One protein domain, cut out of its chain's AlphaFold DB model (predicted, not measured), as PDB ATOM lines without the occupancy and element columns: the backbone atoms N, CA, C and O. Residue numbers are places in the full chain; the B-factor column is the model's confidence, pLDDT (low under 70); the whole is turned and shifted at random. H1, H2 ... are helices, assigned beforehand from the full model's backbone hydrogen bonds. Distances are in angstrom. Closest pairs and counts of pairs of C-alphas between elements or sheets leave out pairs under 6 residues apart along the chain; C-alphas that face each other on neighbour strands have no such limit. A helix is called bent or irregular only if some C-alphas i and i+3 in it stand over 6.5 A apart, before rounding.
ATOM      1  N   TRP A   2     -18.150   0.051 -50.379       84.06
ATOM      2  CA  TRP A   2     -18.360   0.986 -49.254       84.06
ATOM      3  C   TRP A   2     -19.836   1.374 -49.010       84.06
ATOM      4  O   TRP A   2     -20.262   1.423 -47.863       84.06
ATOM      5  N   GLN A   3     -20.635   1.574 -50.072       87.19
ATOM      6  CA  GLN A   3     -22.067   1.903 -49.953       87.19
ATOM      7  C   GLN A   3     -22.864   0.796 -49.256       87.19
ATOM      8  O   GLN A   3     -23.710   1.093 -48.421       87.19
ATOM      9  N   LEU A   4     -22.564  -0.473 -49.562       87.44
ATOM     10  CA  LEU A   4     -23.187  -1.620 -48.896       87.44
ATOM     11  C   LEU A   4     -22.792  -1.666 -47.419       87.44
ATOM     12  O   LEU A   4     -23.652  -1.869 -46.574       87.44
ATOM     13  N   GLY A   5     -21.520  -1.409 -47.103       87.81
ATOM     14  CA  GLY A   5     -21.056  -1.321 -45.716       87.81
ATOM     15  C   GLY A   5     -21.773  -0.221 -44.926       87.81
ATOM     16  O   GLY A   5     -22.273  -0.481 -43.836       87.81
ATOM     17  N   LEU A   6     -21.893   0.983 -45.498       88.62
ATOM     18  CA  LEU A   6     -22.615   2.090 -44.866       88.62
ATOM     19  C   LEU A   6     -24.111   1.786 -44.723       88.62
ATOM     20  O   LEU A   6     -24.692   2.084 -43.684       88.62
ATOM     21  N   LEU A   7     -24.730   1.170 -45.732       91.44
ATOM     22  CA  LEU A   7     -26.135   0.766 -45.694       91.44
ATOM     23  C   LEU A   7     -26.381  -0.249 -44.574       91.44
ATOM     24  O   LEU A   7     -27.280  -0.053 -43.762       91.44
ATOM     25  N   LEU A   8     -25.552  -1.292 -44.481       92.69
ATOM     26  CA  LEU A   8     -25.658  -2.299 -43.426       92.69
ATOM     27  C   LEU A   8     -25.441  -1.688 -42.038       92.69
ATOM     28  O   LEU A   8     -26.224  -1.958 -41.131       92.69
ATOM     29  N   ALA A   9     -24.440  -0.818 -41.883       90.94
ATOM     30  CA  ALA A   9     -24.204  -0.094 -40.635       90.94
ATOM     31  C   ALA A   9     -25.383   0.821 -40.264       90.94
ATOM     32  O   ALA A   9     -25.747   0.913 -39.094       90.94
ATOM     33  N   THR A  10     -26.013   1.454 -41.256       92.25
ATOM     34  CA  THR A  10     -27.194   2.304 -41.061       92.25
ATOM     35  C   THR A  10     -28.376   1.486 -40.557       92.25
ATOM     36  O   THR A  10     -28.980   1.852 -39.552       92.25
ATOM     37  N   PHE A  11     -28.682   0.357 -41.206       94.25
ATOM     38  CA  PHE A  11     -29.760  -0.531 -40.770       94.25
ATOM     39  C   PHE A  11     -29.488  -1.122 -39.389       94.25
ATOM     40  O   PHE A  11     -30.352  -1.047 -38.522       94.25
ATOM     41  N   ALA A  12     -28.289  -1.659 -39.156       94.12
ATOM     42  CA  ALA A  12     -27.917  -2.223 -37.863       94.12
ATOM     43  C   ALA A  12     -27.998  -1.171 -36.747       94.12
ATOM     44  O   ALA A  12     -28.619  -1.415 -35.714       94.12
ATOM     45  N   GLY A  13     -27.443   0.022 -36.975       93.12
ATOM     46  CA  GLY A  13     -27.505   1.126 -36.021       93.12
ATOM     47  C   GLY A  13     -28.937   1.585 -35.749       93.12
ATOM     48  O   GLY A  13     -29.301   1.746 -34.590       93.12
ATOM     49  N   ALA A  14     -29.780   1.710 -36.779       93.94
ATOM     50  CA  ALA A  14     -31.188   2.074 -36.614       93.94
ATOM     51  C   ALA A  14     -31.977   1.011 -35.828       93.94
ATOM     52  O   ALA A  14     -32.749   1.357 -34.935       93.94
ATOM     53  N   ILE A  15     -31.750  -0.276 -36.117       94.50
ATOM     54  CA  ILE A  15     -32.373  -1.392 -35.392       94.50
ATOM     55  C   ILE A  15     -31.964  -1.365 -33.921       94.50
ATOM     56  O   ILE A  15     -32.822  -1.489 -33.056       94.50
ATOM     57  N   VAL A  16     -30.682  -1.175 -33.613       95.31
ATOM     58  CA  VAL A  16     -30.214  -1.117 -32.221       95.31
ATOM     59  C   VAL A  16     -30.774   0.114 -31.508       95.31
ATOM     60  O   VAL A  16     -31.288   0.005 -30.396       95.31
ATOM     61  N   LEU A  17     -30.720   1.276 -32.160       94.81
ATOM     62  CA  LEU A  17     -31.077   2.557 -31.560       94.81
ATOM     63  C   LEU A  17     -32.577   2.707 -31.300       94.81
ATOM     64  O   LEU A  17     -32.964   3.297 -30.297       94.81
ATOM     65  N   VAL A  18     -33.418   2.184 -32.193       93.81
ATOM     66  CA  VAL A  18     -34.881   2.247 -32.058       93.81
ATOM     67  C   VAL A  18     -35.420   0.970 -31.419       93.81
ATOM     68  O   VAL A  18     -36.223   1.023 -30.488       93.81
ATOM     69  N   GLY A  19     -34.956  -0.187 -31.889       92.25
ATOM     70  CA  GLY A  19     -35.415  -1.495 -31.435       92.25
ATOM     71  C   GLY A  19     -34.991  -1.821 -30.007       92.25
ATOM     72  O   GLY A  19     -35.787  -2.402 -29.281       92.25
ATOM     73  N   GLY A  20     -33.800  -1.404 -29.561       93.69
ATOM     74  CA  GLY A  20     -33.347  -1.617 -28.181       93.69
ATOM     75  C   GLY A  20     -34.274  -0.962 -27.145       93.69
ATOM     76  O   GLY A  20     -34.837  -1.667 -26.305       93.69
ATOM     77  N   PRO A  21     -34.507   0.362 -27.220       92.62
ATOM     78  CA  PRO A  21     -35.451   1.054 -26.343       92.62
ATOM     79  C   PRO A  21     -36.890   0.549 -26.476       92.62
ATOM     80  O   PRO A  21     -37.588   0.429 -25.470       92.62
ATOM     81  N   ALA A  22     -37.335   0.208 -27.691       92.12
ATOM     82  CA  ALA A  22     -38.668  -0.351 -27.906       92.12
ATOM     83  C   ALA A  22     -38.833  -1.730 -27.242       92.12
ATOM     84  O   ALA A  22     -39.838  -1.972 -26.574       92.12
ATOM     85  N   ALA A  23     -37.836  -2.611 -27.368       93.50
ATOM     86  CA  ALA A  23     -37.822  -3.921 -26.724       93.50
ATOM     87  C   ALA A  23     -37.782  -3.797 -25.196       93.50
ATOM     88  O   ALA A  23     -38.488  -4.528 -24.504       93.50
ATOM     89  N   PHE A  24     -37.022  -2.835 -24.666       93.62
ATOM     90  CA  PHE A  24     -37.003  -2.532 -23.236       93.62
ATOM     91  C   PHE A  24     -38.373  -2.055 -22.730       93.62
ATOM     92  O   PHE A  24     -38.901  -2.608 -21.767       93.62
ATOM     93  N   ALA A  25     -38.988  -1.079 -23.406       92.12
ATOM     94  CA  ALA A  25     -40.322  -0.583 -23.058       92.12
ATOM     95  C   ALA A  25     -41.386  -1.691 -23.130       92.12
ATOM     96  O   ALA A  25     -42.288  -1.750 -22.292       92.12
ATOM     97  N   PHE A  26     -41.255  -2.600 -24.102       92.19
ATOM     98  CA  PHE A  26     -42.111  -3.775 -24.227       92.19
ATOM     99  C   PHE A  26     -41.919  -4.756 -23.067       92.19
ATOM    100  O   PHE A  26     -42.903  -5.156 -22.447       92.19
ATOM    101  N   GLY A  27     -40.672  -5.087 -22.719       92.50
ATOM    102  CA  GLY A  27     -40.349  -5.975 -21.598       92.50
ATOM    103  C   GLY A  27     -40.793  -5.431 -20.237       92.50
ATOM    104  O   GLY A  27     -41.171  -6.201 -19.361       92.50
ATOM    105  N   MET A  28     -40.824  -4.106 -20.078       91.19
ATOM    106  CA  MET A  28     -41.325  -3.434 -18.874       91.19
ATOM    107  C   MET A  28     -42.855  -3.264 -18.855       91.19
ATOM    108  O   MET A  28     -43.389  -2.655 -17.929       91.19
ATOM    109  N   GLY A  29     -43.571  -3.766 -19.867       90.50
ATOM    110  CA  GLY A  29     -45.034  -3.725 -19.926       90.50
ATOM    111  C   GLY A  29     -45.624  -2.335 -20.175       90.50
ATOM    112  O   GLY A  29     -46.827  -2.146 -20.022       90.50
ATOM    113  N   TRP A  30     -44.823  -1.351 -20.604       89.50
ATOM    114  CA  TRP A  30     -45.282   0.041 -20.734       89.50
ATOM    115  C   TRP A  30     -46.411   0.223 -21.752       89.50
ATOM    116  O   TRP A  30     -47.134   1.214 -21.704       89.50
ATOM    117  N   PHE A  31     -46.605  -0.741 -22.651       88.56
ATOM    118  CA  PHE A  31     -47.694  -0.736 -23.623       88.56
ATOM    119  C   PHE A  31     -49.028  -1.281 -23.079       88.56
ATOM    120  O   PHE A  31     -50.018  -1.234 -23.806       88.56
ATOM    121  N   GLN A  32     -49.090  -1.794 -21.841       89.00
ATOM    122  CA  GLN A  32     -50.259  -2.484 -21.269       89.00
ATOM    123  C   GLN A  32     -50.428  -2.173 -19.756       89.00
ATOM    124  O   GLN A  32     -49.824  -2.863 -18.939       89.00
ATOM    125  N   PRO A  33     -51.276  -1.208 -19.328       84.00
ATOM    126  CA  PRO A  33     -52.023  -0.225 -20.111       84.00
ATOM    127  C   PRO A  33     -51.185   1.042 -20.392       84.00
ATOM    128  O   PRO A  33     -50.642   1.654 -19.470       84.00
ATOM    129  N   PRO A  34     -51.153   1.545 -21.638       78.88
ATOM    130  CA  PRO A  34     -50.228   2.608 -22.037       78.88
ATOM    131  C   PRO A  34     -50.527   3.951 -21.369       78.88
ATOM    132  O   PRO A  34     -49.629   4.762 -21.167       78.88
ATOM    133  N   ARG A  35     -51.782   4.173 -20.954       86.75
ATOM    134  CA  ARG A  35     -52.201   5.379 -20.224       86.75
ATOM    135  C   ARG A  35     -51.483   5.541 -18.884       86.75
ATOM    136  O   ARG A  35     -51.225   6.670 -18.483       86.75
ATOM    137  N   ALA A  36     -51.136   4.435 -18.226       89.62
ATOM    138  CA  ALA A  36     -50.405   4.459 -16.961       89.62
ATOM    139  C   ALA A  36     -48.924   4.833 -17.145       89.62
ATOM    140  O   ALA A  36     -48.288   5.296 -16.202       89.62
ATOM    141  N   HIS A  37     -48.394   4.670 -18.362       90.12
ATOM    142  CA  HIS A  37     -46.980   4.856 -18.681       90.12
ATOM    143  C   HIS A  37     -46.730   5.963 -19.717       90.12
ATOM    144  O   HIS A  37     -45.675   6.001 -20.349       90.12
ATOM    145  N   LEU A  38     -47.694   6.873 -19.909       92.38
ATOM    146  CA  LEU A  38     -47.599   7.937 -20.917       92.38
ATOM    147  C   LEU A  38     -46.354   8.800 -20.731       92.38
ATOM    148  O   LEU A  38     -45.674   9.103 -21.706       92.38
ATOM    149  N   VAL A  39     -46.038   9.175 -19.491       93.25
ATOM    150  CA  VAL A  39     -44.875  10.022 -19.196       93.25
ATOM    151  C   VAL A  39     -43.579   9.315 -19.599       93.25
ATOM    152  O   VAL A  39     -42.744   9.911 -20.273       93.25
ATOM    153  N   GLN A  40     -43.432   8.034 -19.254       92.31
ATOM    154  CA  GLN A  40     -42.268   7.221 -19.601       92.31
ATOM    155  C   GLN A  40     -42.145   7.060 -21.120       92.31
ATOM    156  O   GLN A  40     -41.083   7.317 -21.679       92.31
ATOM    157  N   LEU A  41     -43.243   6.713 -21.801       92.38
ATOM    158  CA  LEU A  41     -43.271   6.547 -23.256       92.38
ATOM    159  C   LEU A  41     -42.909   7.842 -23.993       92.38
ATOM    160  O   LEU A  41     -42.132   7.802 -24.945       92.38
ATOM    161  N   VAL A  42     -43.429   8.990 -23.549       94.50
ATOM    162  CA  VAL A  42     -43.127  10.295 -24.157       94.50
ATOM    163  C   VAL A  42     -41.674  10.689 -23.916       94.50
ATOM    164  O   VAL A  42     -40.985  11.050 -24.868       94.50
ATOM    165  N   LEU A  43     -41.173  10.590 -22.681       95.12
ATOM    166  CA  LEU A  43     -39.787  10.947 -22.367       95.12
ATOM    167  C   LEU A  43     -38.791  10.048 -23.105       95.12
ATOM    168  O   LEU A  43     -37.863  10.550 -23.738       95.12
ATOM    169  N   THR A  44     -39.004   8.731 -23.089       93.38
ATOM    170  CA  THR A  44     -38.175   7.794 -23.851       93.38
ATOM    171  C   THR A  44     -38.288   8.059 -25.347       93.38
ATOM    172  O   THR A  44     -37.268   8.082 -26.027       93.38
ATOM    173  N   GLY A  45     -39.489   8.339 -25.861       94.56
ATOM    174  CA  GLY A  45     -39.699   8.710 -27.260       94.56
ATOM    175  C   GLY A  45     -38.903   9.950 -27.673       94.56
ATOM    176  O   GLY A  45     -38.233   9.920 -28.702       94.56
ATOM    177  N   ILE A  46     -38.902  11.005 -26.853       96.62
ATOM    178  CA  ILE A  46     -38.116  12.228 -27.093       96.62
ATOM    179  C   ILE A  46     -36.617  11.916 -27.110       96.62
ATOM    180  O   ILE A  46     -35.915  12.336 -28.029       96.62
ATOM    181  N   VAL A  47     -36.117  11.159 -26.128       96.06
ATOM    182  CA  VAL A  47     -34.694  10.790 -26.060       96.06
ATOM    183  C   VAL A  47     -34.286   9.964 -27.280       96.06
ATOM    184  O   VAL A  47     -33.300  10.293 -27.937       96.06
ATOM    185  N   VAL A  48     -35.063   8.936 -27.631       96.06
ATOM    186  CA  VAL A  48     -34.811   8.096 -28.811       96.06
ATOM    187  C   VAL A  48     -34.853   8.928 -30.087       96.06
ATOM    188  O   VAL A  48     -33.980   8.770 -30.934       96.06
ATOM    189  N   PHE A  49     -35.807   9.852 -30.215       95.69
ATOM    190  CA  PHE A  49     -35.902  10.744 -31.366       95.69
ATOM    191  C   PHE A  49     -34.669  11.646 -31.507       95.69
ATOM    192  O   PHE A  49     -34.108  11.741 -32.598       95.69
ATOM    193  N   ILE A  50     -34.204  12.270 -30.419       97.38
ATOM    194  CA  ILE A  50     -33.000  13.116 -30.437       97.38
ATOM    195  C   ILE A  50     -31.770  12.287 -30.812       97.38
ATOM    196  O   ILE A  50     -31.008  12.686 -31.694       97.38
ATOM    197  N   LEU A  51     -31.585  11.118 -30.193       96.50
ATOM    198  CA  LEU A  51     -30.464  10.234 -30.515       96.50
ATOM    199  C   LEU A  51     -30.521   9.759 -31.970       96.50
ATOM    200  O   LEU A  51     -29.495   9.721 -32.646       96.50
ATOM    201  N   PHE A  52     -31.716   9.445 -32.471       95.31
ATOM    202  CA  PHE A  52     -31.932   9.073 -33.863       95.31
ATOM    203  C   PHE A  52     -31.590  10.220 -34.816       95.31
ATOM    204  O   PHE A  52     -30.917   9.995 -35.818       95.31
ATOM    205  N   MET A  53     -31.962  11.460 -34.490       96.25
ATOM    206  CA  MET A  53     -31.561  12.633 -35.272       96.25
ATOM    207  C   MET A  53     -30.047  12.828 -35.291       96.25
ATOM    208  O   MET A  53     -29.477  13.005 -36.367       96.25
ATOM    209  N   VAL A  54     -29.373  12.725 -34.144       96.81
ATOM    210  CA  VAL A  54     -27.903  12.794 -34.081       96.81
ATOM    211  C   VAL A  54     -27.268  11.685 -34.924       96.81
ATOM    212  O   VAL A  54     -26.345  11.952 -35.692       96.81
ATOM    213  N   PHE A  55     -27.790  10.461 -34.838       95.81
ATOM    214  CA  PHE A  55     -27.331   9.322 -35.631       95.81
ATOM    215  C   PHE A  55     -27.488   9.562 -37.140       95.81
ATOM    216  O   PHE A  55     -26.534   9.376 -37.894       95.81
ATOM    217  N   VAL A  56     -28.654  10.038 -37.584       94.62
ATOM    218  CA  VAL A  56     -28.913  10.357 -38.997       94.62
ATOM    219  C   VAL A  56     -27.997  11.477 -39.489       94.62
ATOM    220  O   VAL A  56     -27.428  11.357 -40.571       94.62
ATOM    221  N   ILE A  57     -27.801  12.536 -38.699       94.56
ATOM    222  CA  ILE A  57     -26.895  13.638 -39.050       94.56
ATOM    223  C   ILE A  57     -25.454  13.129 -39.170       94.56
ATOM    224  O   ILE A  57     -24.773  13.449 -40.145       94.56
ATOM    225  N   ALA A  58     -24.992  12.299 -38.233       95.31
ATOM    226  CA  ALA A  58     -23.657  11.710 -38.288       95.31
ATOM    227  C   ALA A  58     -23.468  10.848 -39.546       95.31
ATOM    228  O   ALA A  58     -22.468  10.994 -40.250       95.31
ATOM    229  N   LEU A  59     -24.446  10.004 -39.883       94.31
ATOM    230  CA  LEU A  59     -24.415   9.204 -41.109       94.31
ATOM    231  C   LEU A  59     -24.446  10.065 -42.371       94.31
ATOM    232  O   LEU A  59     -23.721   9.770 -43.321       94.31
ATOM    233  N   ALA A  60     -25.246  11.131 -42.388       92.50
ATOM    234  CA  ALA A  60     -25.298  12.064 -43.506       92.50
ATOM    235  C   ALA A  60     -23.937  12.740 -43.719       92.50
ATOM    236  O   ALA A  60     -23.452  12.793 -44.848       92.50
ATOM    237  N   LEU A  61     -23.274  13.180 -42.644       94.38
ATOM    238  CA  LEU A  61     -21.927  13.745 -42.713       94.38
ATOM    239  C   LEU A  61     -20.911  12.727 -43.232       94.38
ATOM    240  O   LEU A  61     -20.167  13.039 -44.159       94.38
ATOM    241  N   VAL A  62     -20.911  11.501 -42.696       95.00
ATOM    242  CA  VAL A  62     -20.040  10.418 -43.181       95.00
ATOM    243  C   VAL A  62     -20.287  10.158 -44.664       95.00
ATOM    244  O   VAL A  62     -19.331  10.058 -45.431       95.00
ATOM    245  N   HIS A  63     -21.546  10.096 -45.093       94.62
ATOM    246  CA  HIS A  63     -21.913   9.873 -46.487       94.62
ATOM    247  C   HIS A  63     -21.399  10.987 -47.406       94.62
ATOM    248  O   HIS A  63     -20.775  10.694 -48.425       94.62
ATOM    249  N   VAL A  64     -21.631  12.250 -47.035       94.25
ATOM    250  CA  VAL A  64     -21.194  13.437 -47.786       94.25
ATOM    251  C   VAL A  64     -19.675  13.448 -47.906       94.25
ATOM    252  O   VAL A  64     -19.145  13.373 -49.010       94.25
ATOM    253  N   LEU A  65     -18.969  13.408 -46.776       95.50
ATOM    254  CA  LEU A  65     -17.508  13.414 -46.737       95.50
ATOM    255  C   LEU A  65     -16.905  12.215 -47.503       95.50
ATOM    256  O   LEU A  65     -15.891  12.360 -48.188       95.50
ATOM    257  N   THR A  66     -17.537  11.036 -47.450       95.31
ATOM    258  CA  THR A  66     -17.082   9.858 -48.206       95.31
ATOM    259  C   THR A  66     -17.239  10.096 -49.702       95.31
ATOM    260  O   THR A  66     -16.295   9.909 -50.469       95.31
ATOM    261  N   LYS A  67     -18.422  10.544 -50.130       94.88
ATOM    262  CA  LYS A  67     -18.711  10.815 -51.538       94.88
ATOM    263  C   LYS A  67     -17.779  11.883 -52.109       94.88
ATOM    264  O   LYS A  67     -17.303  11.725 -53.228       94.88
ATOM    265  N   ASP A  68     -17.531  12.939 -51.343       95.25
ATOM    266  CA  ASP A  68     -16.802  14.115 -51.805       95.25
ATOM    267  C   ASP A  68     -15.285  13.951 -51.770       95.25
ATOM    268  O   ASP A  68     -14.608  14.508 -52.629       95.25
ATOM    269  N   PHE A  69     -14.747  13.203 -50.800       95.94
ATOM    270  CA  PHE A  69     -13.304  13.182 -50.541       95.94
ATOM    271  C   PHE A  69     -12.688  11.784 -50.581       95.94
ATOM    272  O   PHE A  69     -11.595  11.616 -51.116       95.94
ATOM    273  N   VAL A  70     -13.379  10.762 -50.075       96.00
ATOM    274  CA  VAL A  70     -12.853   9.381 -50.054       96.00
ATOM    275  C   VAL A  70     -12.913   8.758 -51.428       96.00
ATOM    276  O   VAL A  70     -11.933   8.166 -51.858       96.00
ATOM    277  N   ILE A  71     -14.044   8.882 -52.129       94.06
ATOM    278  CA  ILE A  71     -14.197   8.268 -53.452       94.06
ATOM    279  C   ILE A  71     -13.134   8.779 -54.434       94.06
ATOM    280  O   ILE A  71     -12.528   7.935 -55.092       94.06
ATOM    281  N   PRO A  72     -12.833  10.094 -54.519       93.06
ATOM    282  CA  PRO A  72     -11.711  10.562 -55.326       93.06
ATOM    283  C   PRO A  72     -10.376   9.921 -54.930       93.06
ATOM    284  O   PRO A  72      -9.686   9.407 -55.801       93.06
ATOM    285  N   GLN A  73     -10.033   9.861 -53.639       94.25
ATOM    286  CA  GLN A  73      -8.791   9.208 -53.193       94.25
ATOM    287  C   GLN A  73      -8.740   7.722 -53.582       94.25
ATOM    288  O   GLN A  73      -7.723   7.239 -54.071       94.25
ATOM    289  N   MET A  74      -9.854   6.997 -53.423       94.12
ATOM    290  CA  MET A  74      -9.967   5.600 -53.854       94.12
ATOM    291  C   MET A  74      -9.772   5.450 -55.366       94.12
ATOM    292  O   MET A  74      -9.152   4.489 -55.807       94.12
ATOM    293  N   ALA A  75     -10.308   6.385 -56.155       92.19
ATOM    294  CA  ALA A  75     -10.215   6.353 -57.609       92.19
ATOM    295  C   ALA A  75      -8.798   6.666 -58.115       92.19
ATOM    296  O   ALA A  75      -8.339   6.011 -59.045       92.19
ATOM    297  N   PHE A  76      -8.106   7.633 -57.505       92.00
ATOM    298  CA  PHE A  76      -6.759   8.035 -57.921       92.00
ATOM    299  C   PHE A  76      -5.664   7.084 -57.432       92.00
ATOM    300  O   PHE A  76      -4.717   6.828 -58.169       92.00
ATOM    301  N   GLU A  77      -5.777   6.555 -56.213       92.94
ATOM    302  CA  GLU A  77      -4.710   5.749 -55.600       92.94
ATOM    303  C   GLU A  77      -5.031   4.252 -55.508       92.94
ATOM    304  O   GLU A  77      -4.204   3.475 -55.038       92.94
ATOM    305  N   GLY A  78      -6.226   3.818 -55.916       92.31
ATOM    306  CA  GLY A  78      -6.625   2.408 -55.834       92.31
ATOM    307  C   GLY A  78      -6.707   1.867 -54.399       92.31
ATOM    308  O   GLY A  78      -6.628   0.659 -54.184       92.31
ATOM    309  N   ILE A  79      -6.845   2.748 -53.403       93.81
ATOM    310  CA  ILE A  79      -6.880   2.386 -51.980       93.81
ATOM    311  C   ILE A  79      -8.290   2.023 -51.499       93.81
ATOM    312  O   ILE A  79      -9.306   2.373 -52.103       93.81
ATOM    313  N   SER A  80      -8.364   1.320 -50.365       93.44
ATOM    314  CA  SER A  80      -9.638   0.982 -49.727       93.44
ATOM    315  C   SER A  80     -10.296   2.206 -49.074       93.44
ATOM    316  O   SER A  80      -9.629   3.172 -48.701       93.44
TER     317      SER A  80
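AT A GLANCE: This is residues 2 to 80 of the 228 residues of an uncharacterized protein of Acidobacteria bacterium (UniProt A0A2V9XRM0). A long helical hairpin: H1 and the longer H2 lie side by side, joined by a loop at one end, while at the other H2 runs past the start of H1 and residues 72 to 78 stick out. The 79 printed residues hold two named helices, H1 then H2, and no named strand; the class is all helix. The whole is an extended rod, with a radius of gyration of the C-alphas of 18.1 A and spans of 60 by 18 by 9 A.

IN THESE COORDINATES: H1, residues 2 to 27, begins at C-alpha 2 (-18.360, 0.986, -49.254), measures 36.0 A and has a kink of 29 degrees near residue 21. H2, residues 34 to 77, measures 56.6 A and ends at C-alpha 77 (-4.710, 5.749, -55.600). It has a kink of 45 degrees near residue 41 and is irregular, with C-alphas 36 and 39 8.2 A apart.

HOW THE PARTS SIT: H1 and H2 form a helical hairpin and touch, the closest C-alphas being those of Val 18 and Val 48, 6.7 A apart. They run opposite ways at a shallow tilt of 10 degrees. O i to N i+4 pairs are within hydrogen-bond range in 21 of 22 cases in H1 and 36 of 40 in H2.

THE WHOLE: The C-alphas farthest apart, of Ala 36 and Phe 76, are 60.0 A apart. The printed part has no cut, the link H1 to H2 is short, and no printed residue is under 70 in pLDDT.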